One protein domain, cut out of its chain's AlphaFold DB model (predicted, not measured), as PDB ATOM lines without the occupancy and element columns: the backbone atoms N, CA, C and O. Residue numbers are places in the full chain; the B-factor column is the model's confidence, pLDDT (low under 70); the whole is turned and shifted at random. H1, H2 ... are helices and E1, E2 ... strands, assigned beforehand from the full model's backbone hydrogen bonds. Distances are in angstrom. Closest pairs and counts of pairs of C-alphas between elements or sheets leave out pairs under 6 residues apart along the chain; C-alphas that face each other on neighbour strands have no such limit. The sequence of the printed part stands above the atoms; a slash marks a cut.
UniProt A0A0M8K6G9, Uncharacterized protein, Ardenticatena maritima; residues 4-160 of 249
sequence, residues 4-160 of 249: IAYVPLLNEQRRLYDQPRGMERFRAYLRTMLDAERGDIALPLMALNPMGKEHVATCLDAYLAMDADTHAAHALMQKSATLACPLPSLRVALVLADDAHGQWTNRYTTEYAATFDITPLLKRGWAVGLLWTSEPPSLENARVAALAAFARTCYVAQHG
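AT A GLANCE: This is residues 4 to 160 of the 249 residues of an uncharacterized protein of Ardenticatena maritima (UniProt A0A0M8K6G9). A narrow sheet of three parallel strands, in the order E1, E2, E3, has the long helix H7 slanting over one face, between H4 and H5 on the same face. At one end of the longest axis H1 lies between H2 and H3, and the long loop of residues 34 to 53 leads back past the sheet's other face. The printed part has 157 residues with seven named helices and three named strands, in the order E1, H1, H2, H3, H4, E2, H5, H6, E3, H7; the class is mostly helix. It is compact, with a radius of gyration of the C-alphas of 15.0 A, and spans 44 by 35 by 26 A.

HOW THE PARTS SIT: In the sheet, E2, residues 89 to 97, is the inner strand between E1, residues 4 to 6, and E3, residues 126 to 132. E1 and E2 are parallel at 29 degrees, with N 92 and O 5 at 2.8 A; E2 and E3 are parallel at 20 degrees, with N 129 and O 93 at 2.9 A, both within hydrogen-bond range. H7, residues 139 to 159, lies over E2 and E3 at a height over the sheet of 7.8 A, slantwise at 36 degrees to E3 on the local plane; the closest C-alphas are those of Gly 129 and Ala 145, 4.4 A apart. H4, residues 68 to 80, is on the same face and touches H7 at a steep tilt of 40 degrees, the same way, the C-alphas of Ala 72 and Arg 143 being closest at 4.6 A. H5, residues 107 to 116, also on that face, runs along the strands at 21 degrees to E3 on the local plane and is close to but not clearly touching H7, at 7.4 A between the C-alphas of Thr 115 and Arg 152. H6, residues 119 to 122, only grazes the sheet. E2, H5, H6 and E3 form a strand-helix-strand unit, two parallel neighbour strands with helices between, whose crossover is right-handed; E1, H1 to H4 and E2 form another. H1, residues 10 to 16, only grazes the sheet and touches H3, residues 54 to 65, opposite ways, with the C-alphas of Arg 14 and Leu 60 closest at 6.1 A. H1 and H2, residues 23 to 33, form a helical hairpin and only just touch, with 3 pairs of C-alphas within 8 A, the closest being Leu 16 and Arg 25 at 6.3 A. H2 is not on the sheet and is apart from H3. In H2, H3, H4, H5 and H7 every O i to N i+4 pair is within hydrogen-bond range; in H1 2 of 3 are, and H6 is too short for such a pair.

IN THESE COORDINATES: E1 begins at C-alpha 4, (212.302, 271.505, 236.667). E2 measures 25.0 A from first to last C-alpha and E3 18.9 A. H7 is 29.7 A long and ends at C-alpha 159, (227.206, 259.129, 237.581); H4 measures 17.7 A and H3 16.3 A.

THE WHOLE: The C-alphas of Gly 22 and Thr 82 are the two farthest apart, at 44.7 A. The printed part has no cut, and the link from H2 to H3 is long, with 20 residues. The mean pLDDT of the printed part is 94.8; residues 102 to 103 are under 70.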
ATOM      1  N   ILE A   4     212.599 272.055 235.338       96.50
ATOM      2  CA  ILE A   4     212.302 271.505 236.667       96.50
ATOM      3  C   ILE A   4     210.937 272.012 237.129       96.50
ATOM      4  O   ILE A   4     210.711 273.219 237.175       96.50
ATOM      5  N   ALA A   5     210.036 271.096 237.479       97.00
ATOM      6  CA  ALA A   5     208.704 271.424 237.977       97.00
ATOM      7  C   ALA A   5     208.413 270.682 239.283       97.00
ATOM      8  O   ALA A   5     208.712 269.496 239.406       97.00
ATOM      9  N   TYR A   6     207.794 271.367 240.239       98.44
ATOM     10  CA  TYR A   6     207.221 270.726 241.418       98.44
ATOM     11  C   TYR A   6     205.754 270.372 241.147       98.44
ATOM     12  O   TYR A   6     205.022 271.191 240.588       98.44
ATOM     13  N   VAL A   7     205.319 269.171 241.529       98.44
ATOM     14  CA  VAL A   7     203.932 268.714 241.386       98.44
ATOM     15  C   VAL A   7     203.344 268.465 242.782       98.44
ATOM     16  O   VAL A   7     203.805 267.544 243.459       98.44
ATOM     17  N   PRO A   8     202.343 269.252 243.221       98.25
ATOM     18  CA  PRO A   8     201.781 269.149 244.564       98.25
ATOM     19  C   PRO A   8     200.838 267.949 244.669       98.25
ATOM     20  O   PRO A   8     199.705 267.985 244.190       98.25
ATOM     21  N   LEU A   9     201.322 266.854 245.258       98.44
ATOM     22  CA  LEU A   9     200.578 265.594 245.329       98.44
ATOM     23  C   LEU A   9     200.007 265.296 246.713       98.44
ATOM     24  O   LEU A   9     199.281 264.309 246.835       98.44
ATOM     25  N   LEU A  10     200.292 266.080 247.759       98.56
ATOM     26  CA  LEU A  10     199.806 265.756 249.107       98.56
ATOM     27  C   LEU A  10     198.278 265.824 249.182       98.56
ATOM     28  O   LEU A  10     197.641 264.953 249.774       98.56
ATOM     29  N   ASN A  11     197.672 266.798 248.501       97.88
ATOM     30  CA  ASN A  11     196.217 266.917 248.444       97.88
ATOM     31  C   ASN A  11     195.572 265.771 247.643       97.88
ATOM     32  O   ASN A  11     194.539 265.239 248.045       97.88
ATOM     33  N   GLU A  12     196.200 265.335 246.545       97.12
ATOM     34  CA  GLU A  12     195.715 264.184 245.768       97.12
ATOM     35  C   GLU A  12     195.815 262.877 246.565       97.12
ATOM     36  O   GLU A  12     194.890 262.064 246.548       97.12
ATOM     37  N   GLN A  13     196.888 262.702 247.342       98.00
ATOM     38  CA  GLN A  13     197.017 261.590 248.286       98.00
ATOM     39  C   GLN A  13     195.908 261.636 249.340       98.00
ATOM     40  O   GLN A  13     195.270 260.616 249.601       98.00
ATOM     41  N   ARG A  14     195.627 262.814 249.911       98.06
ATOM     42  CA  ARG A  14     194.624 262.977 250.970       98.06
ATOM     43  C   ARG A  14     193.204 262.671 250.502       98.06
ATOM     44  O   ARG A  14     192.465 262.020 251.243       98.06
ATOM     45  N   ARG A  15     192.838 263.057 249.276       97.06
ATOM     46  CA  ARG A  15     191.515 262.775 248.682       97.06
ATOM     47  C   ARG A  15     191.191 261.287 248.594       97.06
ATOM     48  O   ARG A  15     190.028 260.899 248.683       97.06
ATOM     49  N   LEU A  16     192.198 260.424 248.454       96.38
ATOM     50  CA  LEU A  16     191.969 258.977 248.458       96.38
ATOM     51  C   LEU A  16     191.376 258.503 249.794       96.38
ATOM     52  O   LEU A  16     190.583 257.566 249.813       96.38
ATOM     53  N   TYR A  17     191.696 259.164 250.905       96.50
ATOM     54  CA  TYR A  17     191.213 258.773 252.229       96.50
ATOM     55  C   TYR A  17     189.805 259.283 252.557       96.50
ATOM     56  O   TYR A  17     189.236 258.805 253.537       96.50
ATOM     57  N   ASP A  18     189.209 260.141 251.718       95.38
ATOM     58  CA  ASP A  18     187.798 260.545 251.849       95.38
ATOM     59  C   ASP A  18     186.844 259.373 251.585       95.38
ATOM     60  O   ASP A  18     185.743 259.297 252.130       95.38
ATOM     61  N   GLN A  19     187.275 258.419 250.759       94.56
ATOM     62  CA  GLN A  19     186.545 257.175 250.539       94.56
ATOM     63  C   GLN A  19     186.777 256.234 251.719       94.56
ATOM     64  O   GLN A  19     187.916 256.134 252.167       94.56
ATOM     65  N   PRO A  20     185.784 255.465 252.190       94.12
ATOM     66  CA  PRO A  20     186.006 254.428 253.193       94.12
ATOM     67  C   PRO A  20     187.083 253.422 252.767       94.12
ATOM     68  O   PRO A  20     187.273 253.130 251.584       94.12
ATOM     69  N   ARG A  21     187.796 252.853 253.745       94.12
ATOM     70  CA  ARG A  21     188.825 251.841 253.480       94.12
ATOM     71  C   ARG A  21     188.191 250.598 252.847       94.12
ATOM     72  O   ARG A  21     187.402 249.913 253.491       94.12
ATOM     73  N   GLY A  22     188.579 250.281 251.613       94.94
ATOM     74  CA  GLY A  22     188.050 249.139 250.870       94.94
ATOM     75  C   GLY A  22     188.535 249.088 249.422       94.94
ATOM     76  O   GLY A  22     189.346 249.905 248.986       94.94
ATOM     77  N   MET A  23     188.011 248.126 248.658       95.88
ATOM     78  CA  MET A  23     188.420 247.906 247.264       95.88
ATOM     79  C   MET A  23     188.119 249.087 246.340       95.88
ATOM     80  O   MET A  23     188.819 249.275 245.348       95.88
ATOM     81  N   GLU A  24     187.099 249.889 246.635       96.75
ATOM     82  CA  GLU A  24     186.788 251.084 245.844       96.75
ATOM     83  C   GLU A  24     187.894 252.130 245.946       96.75
ATOM     84  O   GLU A  24     188.385 252.590 244.912       96.75
ATOM     85  N   ARG A  25     188.375 252.389 247.168       96.75
ATOM     86  CA  ARG A  25     189.532 253.249 247.416       96.75
ATOM     87  C   ARG A  25     190.781 252.729 246.707       96.75
ATOM     88  O   ARG A  25     191.471 253.496 246.043       96.75
ATOM     89  N   PHE A  26     191.051 251.425 246.783       95.75
ATOM     90  CA  PHE A  26     192.185 250.819 246.076       95.75
ATOM     91  C   PHE A  26     192.085 251.000 244.552       95.75
ATOM     92  O   PHE A  26     193.057 251.371 243.897       95.75
ATOM     93  N   ARG A  27     190.897 250.812 243.966       95.75
ATOM     94  CA  ARG A  27     190.672 251.073 242.535       95.75
ATOM     95  C   ARG A  27     190.815 252.557 242.192       95.75
ATOM     96  O   ARG A  27     191.320 252.871 241.120       95.75
ATOM     97  N   ALA A  28     190.380 253.464 243.069       95.62
ATOM     98  CA  ALA A  28     190.577 254.902 242.890       95.62
ATOM     99  C   ALA A  28     192.064 255.275 242.905       95.62
ATOM    100  O   ALA A  28     192.508 256.030 242.044       95.62
ATOM    101  N   TYR A  29     192.838 254.673 243.809       95.81
ATOM    102  CA  TYR A  29     194.293 254.785 243.833       95.81
ATOM    103  C   TYR A  29     194.917 254.328 242.508       95.81
ATOM    104  O   TYR A  29     195.642 255.102 241.891       95.81
ATOM    105  N   LEU A  30     194.560 253.141 242.000       94.50
ATOM    106  CA  LEU A  30     195.074 252.658 240.711       94.50
ATOM    107  C   LEU A  30     194.732 253.598 239.546       94.50
ATOM    108  O   LEU A  30     195.602 253.884 238.733       94.50
ATOM    109  N   ARG A  31     193.500 254.122 239.486       94.00
ATOM    110  CA  ARG A  31     193.097 255.101 238.456       94.00
ATOM    111  C   ARG A  31     193.850 256.427 238.552       94.00
ATOM    112  O   ARG A  31     194.031 257.086 237.542       94.00
ATOM    113  N   THR A  32     194.242 256.827 239.758       93.19
ATOM    114  CA  THR A  32     195.004 258.063 239.996       93.19
ATOM    115  C   THR A  32     196.470 257.880 239.606       93.19
ATOM    116  O   THR A  32     197.116 258.780 239.077       93.19
ATOM    117  N   MET A  33     197.002 256.691 239.876       93.81
ATOM    118  CA  MET A  33     198.398 256.339 239.682       93.81
ATOM    119  C   MET A  33     198.736 256.000 238.225       93.81
ATOM    120  O   MET A  33     199.852 256.271 237.785       93.81
ATOM    121  N   LEU A  34     197.798 255.399 237.487       91.94
ATOM    122  CA  LEU A  34     198.009 254.873 236.139       91.94
ATOM    123  C   LEU A  34     197.375 255.763 235.068       91.94
ATOM    124  O   LEU A  34     196.238 256.209 235.194       91.94
ATOM    125  N   ASP A  35     198.100 255.948 233.973       87.88
ATOM    126  CA  ASP A  35     197.584 256.475 232.718       87.88
ATOM    127  C   ASP A  35     196.695 255.404 232.067       87.88
ATOM    128  O   ASP A  35     197.156 254.302 231.761       87.88
ATOM    129  N   ALA A  36     195.410 255.712 231.888       80.69
ATOM    130  CA  ALA A  36     194.425 254.756 231.389       80.69
ATOM    131  C   ALA A  36     194.667 254.325 229.932       80.69
ATOM    132  O   ALA A  36     194.258 253.229 229.553       80.69
ATOM    133  N   GLU A  37     195.320 255.163 229.124       79.19
ATOM    134  CA  GLU A  37     195.586 254.878 227.712       79.19
ATOM    135  C   GLU A  37     196.900 254.118 227.534       79.19
ATOM    136  O   GLU A  37     197.002 253.221 226.697       79.19
ATOM    137  N   ARG A  38     197.914 254.467 228.330       78.94
ATOM    138  CA  ARG A  38     199.266 253.902 228.223       78.94
ATOM    139  C   ARG A  38     199.504 252.711 229.143       78.94
ATOM    140  O   ARG A  38     200.468 251.979 228.936       78.94
ATOM    141  N   GLY A  39     198.668 252.536 230.166       77.25
ATOM    142  CA  GLY A  39     198.870 251.537 231.217       77.25
ATOM    143  C   GLY A  39     200.150 251.762 232.030       77.25
ATOM    144  O   GLY A  39     200.657 250.820 232.632       77.25
ATOM    145  N   ASP A  40     200.691 252.984 232.020       85.88
ATOM    146  CA  ASP A  40     201.954 253.343 232.672       85.88
ATOM    147  C   ASP A  40     201.733 254.336 233.825       85.88
ATOM    148  O   ASP A  40     200.642 254.867 234.000       85.88
ATOM    149  N   ILE A  41     202.753 254.589 234.643       87.94
ATOM    150  CA  ILE A  41     202.665 255.483 235.805       87.94
ATOM    151  C   ILE A  41     202.438 256.937 235.354       87.94
ATOM    152  O   ILE A  41     203.331 257.571 234.785       87.94
ATOM    153  N   ALA A  42     201.268 257.483 235.691       91.25
ATOM    154  CA  ALA A  42     200.933 258.895 235.537       91.25
ATOM    155  C   ALA A  42     201.458 259.723 236.720       91.25
ATOM    156  O   ALA A  42     202.175 260.707 236.519       91.25
ATOM    157  N   LEU A  43     201.146 259.284 237.946       95.12
ATOM    158  CA  LEU A  43     201.558 259.911 239.205       95.12
ATOM    159  C   LEU A  43     202.345 258.910 240.059       95.12
ATOM    160  O   LEU A  43     201.908 257.768 240.194       95.12
ATOM    161  N   PRO A  44     203.473 259.304 240.675       96.00
ATOM    162  CA  PRO A  44     204.429 258.373 241.266       96.00
ATOM    163  C   PRO A  44     204.056 257.967 242.704       96.00
ATOM    164  O   PRO A  44     204.868 258.036 243.619       96.00
ATOM    165  N   LEU A  45     202.810 257.544 242.920       95.88
ATOM    166  CA  LEU A  45     202.224 257.300 244.244       95.88
ATOM    167  C   LEU A  45     202.535 255.915 244.845       95.88
ATOM    168  O   LEU A  45     201.843 255.498 245.763       95.88
ATOM    169  N   MET A  46     203.551 255.190 244.360       92.69
ATOM    170  CA  MET A  46     203.748 253.755 244.656       92.69
ATOM    171  C   MET A  46     203.927 253.472 246.151       92.69
ATOM    172  O   MET A  46     203.531 252.412 246.631       92.69
ATOM    173  N   ALA A  47     204.543 254.414 246.868       93.69
ATOM    174  CA  ALA A  47     204.801 254.303 248.298       93.69
ATOM    175  C   ALA A  47     203.567 254.623 249.163       93.69
ATOM    176  O   ALA A  47     203.542 254.264 250.340       93.69
ATOM    177  N   LEU A  48     202.532 255.254 248.594       95.69
ATOM    178  CA  LEU A  48     201.296 255.533 249.313       95.69
ATOM    179  C   LEU A  48     200.560 254.223 249.602       95.69
ATOM    180  O   LEU A  48     200.316 253.420 248.703       95.69
ATOM    181  N   ASN A  49     200.142 254.033 250.851       95.19
ATOM    182  CA  ASN A  49     199.318 252.895 251.242       95.19
ATOM    183  C   ASN A  49     197.820 253.245 251.143       95.19
ATOM    184  O   ASN A  49     197.262 253.756 252.121       95.19
ATOM    185  N   PRO A  50     197.101 252.916 250.051       94.00
ATOM    186  CA  PRO A  50     195.666 253.208 249.952       94.00
ATOM    187  C   PRO A  50     194.843 252.504 251.044       94.00
ATOM    188  O   PRO A  50     193.755 252.954 251.403       94.00
ATOM    189  N   MET A  51     195.364 251.418 251.618       93.94
ATOM    190  CA  MET A  51     194.727 250.663 252.699       93.94
ATOM    191  C   MET A  51     195.129 251.152 254.097       93.94
ATOM    192  O   MET A  51     194.734 250.544 255.098       93.94
ATOM    193  N   GLY A  52     195.866 252.264 254.163       92.50
ATOM    194  CA  GLY A  52     196.217 252.967 255.385       92.50
ATOM    195  C   GLY A  52     194.985 253.311 256.222       92.50
ATOM    196  O   GLY A  52     193.879 253.534 255.708       92.50
ATOM    197  N   LYS A  53     195.181 253.301 257.540       92.44
ATOM    198  CA  LYS A  53     194.159 253.696 258.513       92.44
ATOM    199  C   LYS A  53     194.152 255.224 258.665       92.44
ATOM    200  O   LYS A  53     194.796 255.942 257.903       92.44
ATOM    201  N   GLU A  54     193.392 255.705 259.640       93.69
ATOM    202  CA  GLU A  54     193.199 257.128 259.927       93.69
ATOM    203  C   GLU A  54     194.512 257.895 260.125       93.69
ATOM    204  O   GLU A  54     194.632 259.009 259.633       93.69
ATOM    205  N   HIS A  55     195.533 257.271 260.726       94.56
ATOM    206  CA  HIS A  55     196.825 257.914 260.987       94.56
ATOM    207  C   HIS A  55     197.512 258.450 259.724       94.56
ATOM    208  O   HIS A  55     198.184 259.476 259.789       94.56
ATOM    209  N   VAL A  56     197.322 257.801 258.567       95.88
ATOM    210  CA  VAL A  56     197.880 258.282 257.293       95.88
ATOM    211  C   VAL A  56     197.178 259.565 256.856       95.88
ATOM    212  O   VAL A  56     197.837 260.529 256.471       95.88
ATOM    213  N   ALA A  57     195.847 259.607 256.969       96.88
ATOM    214  CA  ALA A  57     195.064 260.801 256.665       96.88
ATOM    215  C   ALA A  57     195.409 261.949 257.627       96.88
ATOM    216  O   ALA A  57     195.670 263.053 257.164       96.88
ATOM    217  N   THR A  58     195.526 261.673 258.931       97.44
ATOM    218  CA  THR A  58     195.958 262.654 259.939       97.44
ATOM    219  C   THR A  58     197.343 263.227 259.627       97.44
ATOM    220  O   THR A  58     197.559 264.431 259.750       97.44
ATOM    221  N   CYS A  59     198.287 262.383 259.205       98.00
ATOM    222  CA  CYS A  59     199.628 262.817 258.821       98.00
ATOM    223  C   CYS A  59     199.593 263.730 257.579       98.00
ATOM    224  O   CYS A  59     200.218 264.791 257.576       98.00
ATOM    225  N   LEU A  60     198.807 263.372 256.555       98.56
ATOM    226  CA  LEU A  60     198.591 264.218 255.375       98.56
ATOM    227  C   LEU A  60     197.938 265.555 255.742       98.56
ATOM    228  O   LEU A  60     198.396 266.593 255.272       98.56
ATOM    229  N   ASP A  61     196.920 265.544 256.605       98.75
ATOM    230  CA  ASP A  61     196.242 266.754 257.078       98.75
ATOM    231  C   ASP A  61     197.223 267.700 257.788       98.75
ATOM    232  O   ASP A  61     197.186 268.909 257.562       98.75
ATOM    233  N   ALA A  62     198.162 267.165 258.576       98.62
ATOM    234  CA  ALA A  62     199.201 267.963 259.223       98.62
ATOM    235  C   ALA A  62     200.152 268.625 258.208       98.62
ATOM    236  O   ALA A  62     200.424 269.822 258.315       98.62
ATOM    237  N   TYR A  63     200.633 267.890 257.199       98.81
ATOM    238  CA  TYR A  63     201.471 268.472 256.142       98.81
ATOM    239  C   TYR A  63     200.723 269.517 255.301       98.81
ATOM    240  O   TYR A  63     201.297 270.551 254.958       98.81
ATOM    241  N   LEU A  64     199.445 269.274 254.997       98.75
ATOM    242  CA  LEU A  64     198.594 270.217 254.269       98.75
ATOM    243  C   LEU A  64     198.334 271.492 255.078       98.75
ATOM    244  O   LEU A  64     198.420 272.584 254.524       98.75
ATOM    245  N   ALA A  65     198.090 271.378 256.386       98.62
ATOM    246  CA  ALA A  65     197.897 272.529 257.269       98.62
ATOM    247  C   ALA A  65     199.136 273.440 257.352       98.62
ATOM    248  O   ALA A  65     199.001 274.639 257.589       98.62
ATOM    249  N   MET A  66     200.333 272.885 257.140       98.56
ATOM    250  CA  MET A  66     201.589 273.639 257.073       98.56
ATOM    251  C   MET A  66     201.918 274.173 255.669       98.56
ATOM    252  O   MET A  66     202.924 274.861 255.522       98.56
ATOM    253  N   ASP A  67     201.116 273.862 254.645       98.38
ATOM    254  CA  ASP A  67     201.393 274.189 253.238       98.38
ATOM    255  C   ASP A  67     202.737 273.609 252.736       98.38
ATOM    256  O   ASP A  67     203.556 274.261 252.078       98.38
ATOM    257  N   ALA A  68     202.991 272.341 253.086       98.69
ATOM    258  CA  ALA A  68     204.270 271.674 252.841       98.69
ATOM    259  C   ALA A  68     204.655 271.577 251.353       98.69
ATOM    260  O   ALA A  68     205.836 271.721 251.028       98.69
ATOM    261  N   ASP A  69     203.686 271.373 250.452       98.69
ATOM    262  CA  ASP A  69     203.931 271.326 249.003       98.69
ATOM    263  C   ASP A  69     204.480 272.668 248.486       98.69
ATOM    264  O   ASP A  69     205.483 272.696 247.771       98.69
ATOM    265  N   THR A  70     203.884 273.793 248.895       98.56
ATOM    266  CA  THR A  70     204.353 275.137 248.517       98.56
ATOM    267  C   THR A  70     205.741 275.417 249.087       98.56
ATOM    268  O   THR A  70     206.623 275.911 248.376       98.56
ATOM    269  N   HIS A  71     205.980 275.050 250.349       98.44
ATOM    270  CA  HIS A  71     207.288 275.216 250.983       98.44
ATOM    271  C   HIS A  71     208.389 274.424 250.256       98.44
ATOM    272  O   HIS A  71     209.465 274.959 249.969       98.44
ATOM    273  N   ALA A  72     208.112 273.166 249.905       98.69
ATOM    274  CA  ALA A  72     209.029 272.319 249.151       98.69
ATOM    275  C   ALA A  72     209.271 272.849 247.727       98.69
ATOM    276  O   ALA A  72     210.421 272.897 247.280       98.69
ATOM    277  N   ALA A  73     208.222 273.314 247.040       98.62
ATOM    278  CA  ALA A  73     208.323 273.920 245.715       98.62
ATOM    279  C   ALA A  73     209.234 275.156 245.717       98.62
ATOM    280  O   ALA A  73     210.136 275.261 244.885       98.62
ATOM    281  N   HIS A  74     209.053 276.064 246.682       98.44
ATOM    282  CA  HIS A  74     209.885 277.262 246.818       98.44
ATOM    283  C   HIS A  74     211.357 276.912 247.052       98.44
ATOM    284  O   HIS A  74     212.233 277.449 246.370       98.44
ATOM    285  N   ALA A  75     211.640 275.978 247.961       98.19
ATOM    286  CA  ALA A  75     213.008 275.546 248.230       98.19
ATOM    287  C   ALA A  75     213.665 274.903 246.996       98.19
ATOM    288  O   ALA A  75     214.831 275.179 246.696       98.19
ATOM    289  N   LEU A  76     212.917 274.085 246.249       98.25
ATOM    290  CA  LEU A  76     213.387 273.490 245.000       98.25
ATOM    291  C   LEU A  76     213.700 274.560 243.947       98.25
ATOM    292  O   LEU A  76     214.760 274.510 243.325       98.25
ATOM    293  N   MET A  77     212.820 275.543 243.758       96.06
ATOM    294  CA  MET A  77     213.050 276.635 242.806       96.06
ATOM    295  C   MET A  77     214.300 277.445 243.162       96.06
ATOM    296  O   MET A  77     215.079 277.784 242.277       96.06
ATOM    297  N   GLN A  78     214.532 277.700 244.452       95.69
ATOM    298  CA  GLN A  78     215.703 278.444 244.920       95.69
ATOM    299  C   GLN A  78     217.019 277.684 244.721       95.69
ATOM    300  O   GLN A  78     218.017 278.290 244.334       95.69
ATOM    301  N   LYS A  79     217.049 276.369 244.986       96.12
ATOM    302  CA  LYS A  79     218.300 275.586 244.959       96.12
ATOM    303  C   LYS A  79     218.563 274.854 243.647       96.12
ATOM    304  O   LYS A  79     219.711 274.535 243.366       96.12
ATOM    305  N   SER A  80     217.550 274.573 242.829       94.81
ATOM    306  CA  SER A  80     217.737 273.766 241.610       94.81
ATOM    307  C   SER A  80     218.723 274.388 240.620       94.81
ATOM    308  O   SER A  80     219.450 273.659 239.953       94.81
ATOM    309  N   ALA A  81     218.825 275.720 240.577       92.44
ATOM    310  CA  ALA A  81     219.793 276.426 239.738       92.44
ATOM    311  C   ALA A  81     221.261 276.223 240.167       92.44
ATOM    312  O   ALA A  81     222.162 276.438 239.358       92.44
ATOM    313  N   THR A  82     221.524 275.811 241.415       94.31
ATOM    314  CA  THR A  82     222.890 275.613 241.929       94.31
ATOM    315  C   THR A  82     223.429 274.207 241.670       94.31
ATOM    316  O   THR A  82     224.578 273.932 242.009       94.31
ATOM    317  N   LEU A  83     222.620 273.305 241.110       93.31
ATOM    318  CA  LEU A  83     223.018 271.942 240.778       93.31
ATOM    319  C   LEU A  83     222.823 271.703 239.285       93.31
ATOM    320  O   LEU A  83     221.721 271.833 238.754       93.31
ATOM    321  N   ALA A  84     223.893 271.310 238.598       91.75
ATOM    322  CA  ALA A  84     223.774 270.869 237.218       91.75
ATOM    323  C   ALA A  84     222.884 269.621 237.165       91.75
ATOM    324  O   ALA A  84     223.128 268.654 237.883       91.75
ATOM    325  N   CYS A  85     221.873 269.623 236.299       93.12
ATOM    326  CA  CYS A  85     221.039 268.454 236.052       93.12
ATOM    327  C   CYS A  85     221.063 268.135 234.554       93.12
ATOM    328  O   CYS A  85     220.680 268.994 233.758       93.12
ATOM    329  N   PRO A  86     221.514 266.935 234.142       94.06
ATOM    330  CA  PRO A  86     221.651 266.594 232.726       94.06
ATOM    331  C   PRO A  86     220.303 266.255 232.070       94.06
ATOM    332  O   PRO A  86     220.231 266.050 230.860       94.06
ATOM    333  N   LEU A  87     219.231 266.169 232.860       93.69
ATOM    334  CA  LEU A  87     217.907 265.788 232.389       93.69
ATOM    335  C   LEU A  87     217.214 266.967 231.691       93.69
ATOM    336  O   LEU A  87     217.256 268.086 232.199       93.69
ATOM    337  N   PRO A  88     216.519 266.741 230.561       92.19
ATOM    338  CA  PRO A  88     215.822 267.811 229.849       92.19
ATOM    339  C   PRO A  88     214.600 268.323 230.622       92.19
ATOM    340  O   PRO A  88     214.301 269.517 230.595       92.19
ATOM    341  N   SER A  89     213.912 267.431 231.336       95.50
ATOM    342  CA  SER A  89     212.748 267.740 232.160       95.50
ATOM    343  C   SER A  89     212.684 266.813 233.365       95.50
ATOM    344  O   SER A  89     212.924 265.612 233.224       95.50
ATOM    345  N   LEU A  90     212.299 267.346 234.520       97.25
ATOM    346  CA  LEU A  90     212.122 266.570 235.739       97.25
ATOM    347  C   LEU A  90     210.976 267.143 236.569       97.25
ATOM    348  O   LEU A  90     210.915 268.346 236.823       97.25
ATOM    349  N   ARG A  91     210.085 266.260 237.012       98.12
ATOM    350  CA  ARG A  91     209.016 266.566 237.957       98.12
ATOM    351  C   ARG A  91     209.403 266.047 239.331       98.12
ATOM    352  O   ARG A  91     209.785 264.886 239.460       98.12
ATOM    353  N   VAL A  92     209.293 266.895 240.339       98.56
ATOM    354  CA  VAL A  92     209.553 266.556 241.739       98.56
ATOM    355  C   VAL A  92     208.225 266.521 242.483       98.56
ATOM    356  O   VAL A  92     207.403 267.415 242.293       98.56
ATOM    357  N   ALA A  93     208.007 265.508 243.316       98.56
ATOM    358  CA  ALA A  93     206.825 265.422 244.169       98.56
ATOM    359  C   ALA A  93     207.145 264.770 245.515       98.56
ATOM    360  O   ALA A  93     208.110 264.010 245.633       98.56
ATOM    361  N   LEU A  94     206.305 265.047 246.512       98.81
ATOM    362  CA  LEU A  94     206.330 264.383 247.811       98.81
ATOM    363  C   LEU A  94     205.271 263.284 247.881       98.81
ATOM    364  O   LEU A  94     204.134 263.477 247.448       98.81
ATOM    365  N   VAL A  95     205.636 262.142 248.459       98.31
ATOM    366  CA  VAL A  95     204.732 261.010 248.691       98.31
ATOM    367  C   VAL A  95     204.884 260.523 250.125       98.31
ATOM    368  O   VAL A  95     205.998 260.292 250.588       98.31
ATOM    369  N   LEU A  96     203.766 260.367 250.830       97.88
ATOM    370  CA  LEU A  96     203.735 259.815 252.176       97.88
ATOM    371  C   LEU A  96     203.729 258.284 252.119       97.88
ATOM    372  O   LEU A  96     202.813 257.678 251.562       97.88
ATOM    373  N   ALA A  97     204.736 257.669 252.728       96.88
ATOM    374  CA  ALA A  97     204.843 256.235 252.948       96.88
ATOM    375  C   ALA A  97     204.331 255.856 254.347       96.88
ATOM    376  O   ALA A  97     204.501 256.608 255.307       96.88
ATOM    377  N   ASP A  98     203.701 254.683 254.466       94.56
ATOM    378  CA  ASP A  98     203.086 254.209 255.713       94.56
ATOM    379  C   ASP A  98     203.913 253.114 256.405       94.56
ATOM    380  O   ASP A  98     203.682 251.919 256.196       94.56
ATOM    381  N   ASP A  99     204.851 253.521 257.260       92.06
ATOM    382  CA  ASP A  99     205.761 252.636 257.995       92.06
ATOM    383  C   ASP A  99     205.410 252.454 259.484       92.06
ATOM    384  O   ASP A  99     205.881 251.505 260.107       92.06
ATOM    385  N   ALA A 100     204.556 253.306 260.065       83.50
ATOM    386  CA  ALA A 100     204.241 253.262 261.499       83.50
ATOM    387  C   ALA A 100     203.338 252.083 261.916       83.50
ATOM    388  O   ALA A 100     203.466 251.554 263.022       83.50
ATOM    389  N   HIS A 101     202.394 251.673 261.060       74.25
ATOM    390  CA  HIS A 101     201.352 250.694 261.427       74.25
ATOM    391  C   HIS A 101     200.918 249.764 260.281       74.25
ATOM    392  O   HIS A 101     199.995 248.956 260.451       74.25
ATOM    393  N   GLY A 102     201.531 249.901 259.106       60.31
ATOM    394  CA  GLY A 102     201.211 249.138 257.908       60.31
ATOM    395  C   GLY A 102     202.217 248.018 257.649       60.31
ATOM    396  O   GLY A 102     203.410 248.186 257.836       60.31
ATOM    397  N   GLN A 103     201.737 246.884 257.141       67.50
ATOM    398  CA  GLN A 103     202.582 245.872 256.483       67.50
ATOM    399  C   GLN A 103     202.828 246.221 254.997       67.50
ATOM    400  O   GLN A 103     203.312 245.389 254.238       67.50
ATOM    401  N   TRP A 104     202.414 247.418 254.552       77.25
ATOM    402  CA  TRP A 104     202.474 247.827 253.144       77.25
ATOM    403  C   TRP A 104     203.887 248.229 252.727       77.25
ATOM    404  O   TRP A 104     204.366 247.799 251.682       77.25
ATOM    405  N   THR A 105     204.565 249.015 253.561       82.88
ATOM    406  CA  THR A 105     205.956 249.414 253.344       82.88
ATOM    407  C   THR A 105     206.803 249.006 254.537       82.88
ATOM    408  O   THR A 105     206.509 249.378 255.669       82.88
ATOM    409  N   ASN A 106     207.884 248.269 254.286       91.44
ATOM    410  CA  ASN A 106     208.971 248.154 255.250       91.44
ATOM    411  C   ASN A 106     209.862 249.393 255.101       91.44
ATOM    412  O   ASN A 106     210.297 249.691 253.984       91.44
ATOM    413  N   ARG A 107     210.113 250.112 256.204       93.50
ATOM    414  CA  ARG A 107     210.866 251.375 256.213       93.50
ATOM    415  C   ARG A 107     212.175 251.277 255.431       93.50
ATOM    416  O   ARG A 107     212.401 252.066 254.520       93.50
ATOM    417  N   TYR A 108     212.996 250.279 255.742       94.94
ATOM    418  CA  TYR A 108     214.352 250.160 255.211       94.94
ATOM    419  C   TYR A 108     214.379 249.814 253.728       94.94
ATOM    420  O   TYR A 108     215.085 250.462 252.962       94.94
ATOM    421  N   THR A 109     213.586 248.832 253.291       95.19
ATOM    422  CA  THR A 109     213.566 248.448 251.869       95.19
ATOM    423  C   THR A 109     212.883 249.501 251.003       95.19
ATOM    424  O   THR A 109     213.297 249.731 249.869       95.19
ATOM    425  N   THR A 110     211.876 250.190 251.542       95.50
ATOM    426  CA  THR A 110     211.188 251.279 250.837       95.50
ATOM    427  C   THR A 110     212.093 252.501 250.712       95.50
ATOM    428  O   THR A 110     212.189 253.080 249.631       95.50
ATOM    429  N   GLU A 111     212.796 252.879 251.785       95.88
ATOM    430  CA  GLU A 111     213.762 253.979 251.753       95.88
ATOM    431  C   GLU A 111     214.942 253.649 250.835       95.88
ATOM    432  O   GLU A 111     215.322 254.494 250.025       95.88
ATOM    433  N   TYR A 112     215.468 252.418 250.885       97.44
ATOM    434  CA  TYR A 112     216.500 251.958 249.954       97.44
ATOM    435  C   TYR A 112     216.028 252.097 248.504       97.44
ATOM    436  O   TYR A 112     216.703 252.746 247.710       97.44
ATOM    437  N   ALA A 113     214.848 251.573 248.160       95.94
ATOM    438  CA  ALA A 113     214.343 251.617 246.790       95.94
ATOM    439  C   ALA A 113     214.105 253.055 246.291       95.94
ATOM    440  O   ALA A 113     214.457 253.395 245.162       95.94
ATOM    441  N   ALA A 114     213.565 253.935 247.141       95.19
ATOM    442  CA  ALA A 114     213.360 255.348 246.810       95.19
ATOM    443  C   ALA A 114     214.662 256.164 246.737       95.19
ATOM    444  O   ALA A 114     214.676 257.277 246.204       95.19
ATOM    445  N   THR A 115     215.757 255.622 247.269       96.19
ATOM    446  CA  THR A 115     217.078 256.251 247.259       96.19
ATOM    447  C   THR A 115     217.909 255.715 246.088       96.19
ATOM    448  O   THR A 115     218.372 256.479 245.249       96.19
ATOM    449  N   PHE A 116     218.048 254.401 245.948       97.25
ATOM    450  CA  PHE A 116     219.018 253.796 245.032       97.25
ATOM    451  C   PHE A 116     218.374 253.126 243.807       97.25
ATOM    452  O   PHE A 116     218.953 253.164 242.721       97.25
ATOM    453  N   ASP A 117     217.126 252.655 243.905       95.62
ATOM    454  CA  ASP A 117     216.412 251.979 242.804       95.62
ATOM    455  C   ASP A 117     215.497 252.924 242.000       95.62
ATOM    456  O   ASP A 117     214.435 252.548 241.498       95.62
ATOM    457  N   ILE A 118     215.918 254.178 241.815       95.12
ATOM    458  CA  ILE A 118     215.077 255.244 241.236       95.12
ATOM    459  C   ILE A 118     214.940 255.196 239.707       95.12
ATOM    460  O   ILE A 118     214.156 255.948 239.123       95.12
ATOM    461  N   THR A 119     215.682 254.316 239.029       94.19
ATOM    462  CA  THR A 119     215.742 254.239 237.557       94.19
ATOM    463  C   THR A 119     214.363 254.164 236.875       94.19
ATOM    464  O   THR A 119     214.171 254.840 235.857       94.19
ATOM    465  N   PRO A 120     213.371 253.394 237.373       93.44
ATOM    466  CA  PRO A 120     212.041 253.363 236.768       93.44
ATOM    467  C   PRO A 120     211.330 254.725 236.784       93.44
ATOM    468  O   PRO A 120     210.696 255.089 235.792       93.44
ATOM    469  N   LEU A 121     211.441 255.487 237.874       94.50
ATOM    470  CA  LEU A 121     210.831 256.815 237.998       94.50
ATOM    471  C   LEU A 121     211.612 257.862 237.200       94.50
ATOM    472  O   LEU A 121     211.011 258.669 236.490       94.50
ATOM    473  N   LEU A 122     212.942 257.764 237.210       93.69
ATOM    474  CA  LEU A 122     213.836 258.596 236.411       93.69
ATOM    475  C   LEU A 122     213.479 258.555 234.919       93.69
ATOM    476  O   LEU A 122     213.323 259.599 234.289       93.69
ATOM    477  N   LYS A 123     213.276 257.354 234.357       92.81
ATOM    478  CA  LYS A 123     212.874 257.167 232.948       92.81
ATOM    479  C   LYS A 123     211.540 257.840 232.602       92.81
ATOM    480  O   LYS A 123     211.294 258.133 231.437       92.81
ATOM    481  N   ARG A 124     210.693 258.092 233.603       93.69
ATOM    482  CA  ARG A 124     209.389 258.764 233.484       93.69
ATOM    483  C   ARG A 124     209.450 260.247 233.871       93.69
ATOM    484  O   ARG A 124     208.414 260.911 233.963       93.69
ATOM    485  N   GLY A 125     210.655 260.772 234.102       95.25
ATOM    486  CA  GLY A 125     210.888 262.160 234.482       95.25
ATOM    487  C   GLY A 125     210.347 262.498 235.867       95.25
ATOM    488  O   GLY A 125     209.846 263.606 236.050       95.25
ATOM    489  N   TRP A 126     210.409 261.556 236.812       97.50
ATOM    490  CA  TRP A 126     209.987 261.744 238.200       97.50
ATOM    491  C   TRP A 126     211.161 261.625 239.175       97.50
ATOM    492  O   TRP A 126     211.950 260.686 239.101       97.50
ATOM    493  N   ALA A 127     211.203 262.549 240.129       98.06
ATOM    494  CA  ALA A 127     211.975 262.491 241.360       98.06
ATOM    495  C   ALA A 127     210.993 262.528 242.538       98.06
ATOM    496  O   ALA A 127     210.159 263.432 242.623       98.06
ATOM    497  N   VAL A 128     211.066 261.549 243.438       98.31
ATOM    498  CA  VAL A 128     210.097 261.408 244.533       98.31
ATOM    499  C   VAL A 128     210.794 261.536 245.874       98.31
ATOM    500  O   VAL A 128     211.692 260.756 246.184       98.31
ATOM    501  N   GLY A 129     210.371 262.520 246.664       98.25
ATOM    502  CA  GLY A 129     210.737 262.628 248.071       98.25
ATOM    503  C   GLY A 129     209.740 261.857 248.924       98.25
ATOM    504  O   GLY A 129     208.532 262.049 248.780       98.25
ATOM    505  N   LEU A 130     210.235 260.988 249.805       97.75
ATOM    506  CA  LEU A 130     209.382 260.277 250.751       97.75
ATOM    507  C   LEU A 130     209.220 261.062 252.050       97.75
ATOM    508  O   LEU A 130     210.191 261.566 252.612       97.75
ATOM    509  N   LEU A 131     207.978 261.116 252.516       98.19
ATOM    510  CA  LEU A 131     207.595 261.448 253.882       98.19
ATOM    511  C   LEU A 131     207.178 260.150 254.578       98.19
ATOM    512  O   LEU A 131     206.759 259.208 253.908       98.19
ATOM    513  N   TRP A 132     207.231 260.109 255.905       96.94
ATOM    514  CA  TRP A 132     206.973 258.887 256.669       96.94
ATOM    515  C   TRP A 132     205.931 259.115 257.754       96.94
ATOM    516  O   TRP A 132     205.942 260.155 258.409       96.94
ATOM    517  N   THR A 133     205.035 258.147 257.957       96.25
ATOM    518  CA  THR A 133     204.022 258.224 259.021       96.25
ATOM    519  C   THR A 133     204.608 258.014 260.413       96.25
ATOM    520  O   THR A 133     203.993 258.440 261.388       96.25
ATOM    521  N   SER A 134     205.780 257.380 260.521       93.69
ATOM    522  CA  SER A 134     206.517 257.226 261.782       93.69
ATOM    523  C   SER A 134     207.245 258.497 262.231       93.69
ATOM    524  O   SER A 134     207.631 258.602 263.396       93.69
ATOM    525  N   GLU A 135     207.419 259.469 261.336       94.56
ATOM    526  CA  GLU A 135     208.118 260.717 261.616       94.56
ATOM    527  C   GLU A 135     207.123 261.852 261.893       94.56
ATOM    528  O   GLU A 135     206.118 261.985 261.186       94.56
ATOM    529  N   PRO A 136     207.390 262.724 262.883       95.94
ATOM    530  CA  PRO A 136     206.577 263.913 263.096       95.94
ATOM    531  C   PRO A 136     206.534 264.785 261.828       95.94
ATOM    532  O   PRO A 136     207.594 265.131 261.294       95.94
ATOM    533  N   PRO A 137     205.342 265.181 261.342       97.94
ATOM    534  CA  PRO A 137     205.234 266.076 260.199       97.94
ATOM    535  C   PRO A 137     205.966 267.396 260.438       97.94
ATOM    536  O   PRO A 137     205.748 268.059 261.453       97.94
ATOM    537  N   SER A 138     206.810 267.806 259.489       98.19
ATOM    538  CA  SER A 138     207.519 269.085 259.559       98.19
ATOM    539  C   SER A 138     207.827 269.663 258.176       98.19
ATOM    540  O   SER A 138     208.029 268.937 257.199       98.19
ATOM    541  N   LEU A 139     207.914 270.994 258.088       98.50
ATOM    542  CA  LEU A 139     208.358 271.673 256.865       98.50
ATOM    543  C   LEU A 139     209.798 271.312 256.485       98.50
ATOM    544  O   LEU A 139     210.122 271.246 255.301       98.50
ATOM    545  N   GLU A 140     210.650 271.041 257.476       97.75
ATOM    546  CA  GLU A 140     212.023 270.606 257.237       97.75
ATOM    547  C   GLU A 140     212.063 269.255 256.519       97.75
ATOM    548  O   GLU A 140     212.756 269.143 255.507       97.75
ATOM    549  N   ASN A 141     211.265 268.276 256.960       97.94
ATOM    550  CA  ASN A 141     211.183 266.964 256.312       97.94
ATOM    551  C   ASN A 141     210.711 267.093 254.859       97.94
ATOM    552  O   ASN A 141     211.343 266.544 253.960       97.94
ATOM    553  N   ALA A 142     209.663 267.884 254.603       98.50
ATOM    554  CA  ALA A 142     209.172 268.148 253.248       98.50
ATOM    555  C   ALA A 142     210.233 268.803 252.352       98.50
ATOM    556  O   ALA A 142     210.476 268.360 251.226       98.50
ATOM    557  N   ARG A 143     210.918 269.823 252.874       98.62
ATOM    558  CA  ARG A 143     211.992 270.526 252.172       98.62
ATOM    559  C   ARG A 143     213.155 269.593 251.837       98.62
ATOM    560  O   ARG A 143     213.605 269.559 250.692       98.62
ATOM    561  N   VAL A 144     213.659 268.857 252.829       98.31
ATOM    562  CA  VAL A 144     214.799 267.944 252.673       98.31
ATOM    563  C   VAL A 144     214.439 266.810 251.721       98.31
ATOM    564  O   VAL A 144     215.213 266.549 250.805       98.31
ATOM    565  N   ALA A 145     213.261 266.197 251.857       98.56
ATOM    566  CA  ALA A 145     212.821 265.107 250.992       98.56
ATOM    567  C   ALA A 145     212.741 265.531 249.515       98.56
ATOM    568  O   ALA A 145     213.256 264.824 248.647       98.56
ATOM    569  N   ALA A 146     212.167 266.702 249.218       98.69
ATOM    570  CA  ALA A 146     212.072 267.208 247.848       98.69
ATOM    571  C   ALA A 146     213.451 267.534 247.247       98.69
ATOM    572  O   ALA A 146     213.752 267.147 246.114       98.69
ATOM    573  N   LEU A 147     214.314 268.218 248.008       98.69
ATOM    574  CA  LEU A 147     215.660 268.573 247.553       98.69
ATOM    575  C   LEU A 147     216.560 267.348 247.387       98.69
ATOM    576  O   LEU A 147     217.308 267.278 246.412       98.69
ATOM    577  N   ALA A 148     216.476 266.385 248.306       98.50
ATOM    578  CA  ALA A 148     217.230 265.144 248.231       98.50
ATOM    579  C   ALA A 148     216.799 264.321 247.014       98.50
ATOM    580  O   ALA A 148     217.650 263.889 246.243       98.50
ATOM    581  N   ALA A 149     215.494 264.181 246.766       98.50
ATOM    582  CA  ALA A 149     214.985 263.486 245.585       98.50
ATOM    583  C   ALA A 149     215.471 264.121 244.273       98.50
ATOM    584  O   ALA A 149     215.915 263.411 243.364       98.50
ATOM    585  N   PHE A 150     215.429 265.455 244.184       98.44
ATOM    586  CA  PHE A 150     215.962 266.204 243.046       98.44
ATOM    587  C   PHE A 150     217.463 265.948 242.854       98.44
ATOM    588  O   PHE A 150     217.885 265.521 241.778       98.44
ATOM    589  N   ALA A 151     218.262 266.160 243.901       98.12
ATOM    590  CA  ALA A 151     219.711 266.025 243.825       98.12
ATOM    591  C   ALA A 151     220.143 264.606 243.485       98.12
ATOM    592  O   ALA A 151     221.010 264.412 242.637       98.12
ATOM    593  N   ARG A 152     219.489 263.615 244.089       98.06
ATOM    594  CA  ARG A 152     219.756 262.201 243.850       98.06
ATOM    595  C   ARG A 152     219.463 261.803 242.415       98.06
ATOM    596  O   ARG A 152     220.266 261.130 241.781       98.06
ATOM    597  N   THR A 153     218.356 262.297 241.874       97.88
ATOM    598  CA  THR A 153     217.992 262.083 240.474       97.88
ATOM    599  C   THR A 153     219.038 262.677 239.528       97.88
ATOM    600  O   THR A 153     219.485 261.998 238.602       97.88
ATOM    601  N   CYS A 154     219.477 263.916 239.764       97.06
ATOM    602  CA  CYS A 154     220.519 264.531 238.943       97.06
ATOM    603  C   CYS A 154     221.876 263.821 239.109       97.06
ATOM    604  O   CYS A 154     222.568 263.629 238.111       97.06
ATOM    605  N   TYR A 155     222.219 263.369 240.321       97.50
ATOM    606  CA  TYR A 155     223.435 262.601 240.600       97.50
ATOM    607  C   TYR A 155     223.446 261.276 239.831       97.50
ATOM    608  O   TYR A 155     224.378 261.013 239.074       97.50
ATOM    609  N   VAL A 156     222.382 260.475 239.938       97.50
ATOM    610  CA  VAL A 156     222.263 259.195 239.217       97.50
ATOM    611  C   VAL A 156     222.287 259.406 237.702       97.50
ATOM    612  O   VAL A 156     222.896 258.622 236.978       97.50
ATOM    613  N   ALA A 157     221.686 260.484 237.197       96.00
ATOM    614  CA  ALA A 157     221.735 260.800 235.772       96.00
ATOM    615  C   ALA A 157     223.145 261.189 235.272       96.00
ATOM    616  O   ALA A 157     223.415 261.058 234.081       96.00
ATOM    617  N   GLN A 158     224.035 261.663 236.152       95.62
ATOM    618  CA  GLN A 158     225.423 262.019 235.824       95.62
ATOM    619  C   GLN A 158     226.400 260.860 236.022       95.62
ATOM    620  O   GLN A 158     227.313 260.681 235.219       95.62
ATOM    621  N   HIS A 159     226.220 260.096 237.097       95.94
ATOM    622  CA  HIS A 159     227.206 259.129 237.581       95.94
ATOM    623  C   HIS A 159     226.771 257.671 237.395       95.94
ATOM    624  O   HIS A 159     227.594 256.768 237.520       95.94
ATOM    625  N   GLY A 160     225.503 257.430 237.057       96.38
ATOM    626  CA  GLY A 160     224.905 256.100 237.076       96.38
ATOM    627  C   GLY A 160     224.434 255.690 238.472       96.38
ATOM    628  O   GLY A 160     224.501 256.457 239.430       96.38
TER     629      GLY A 160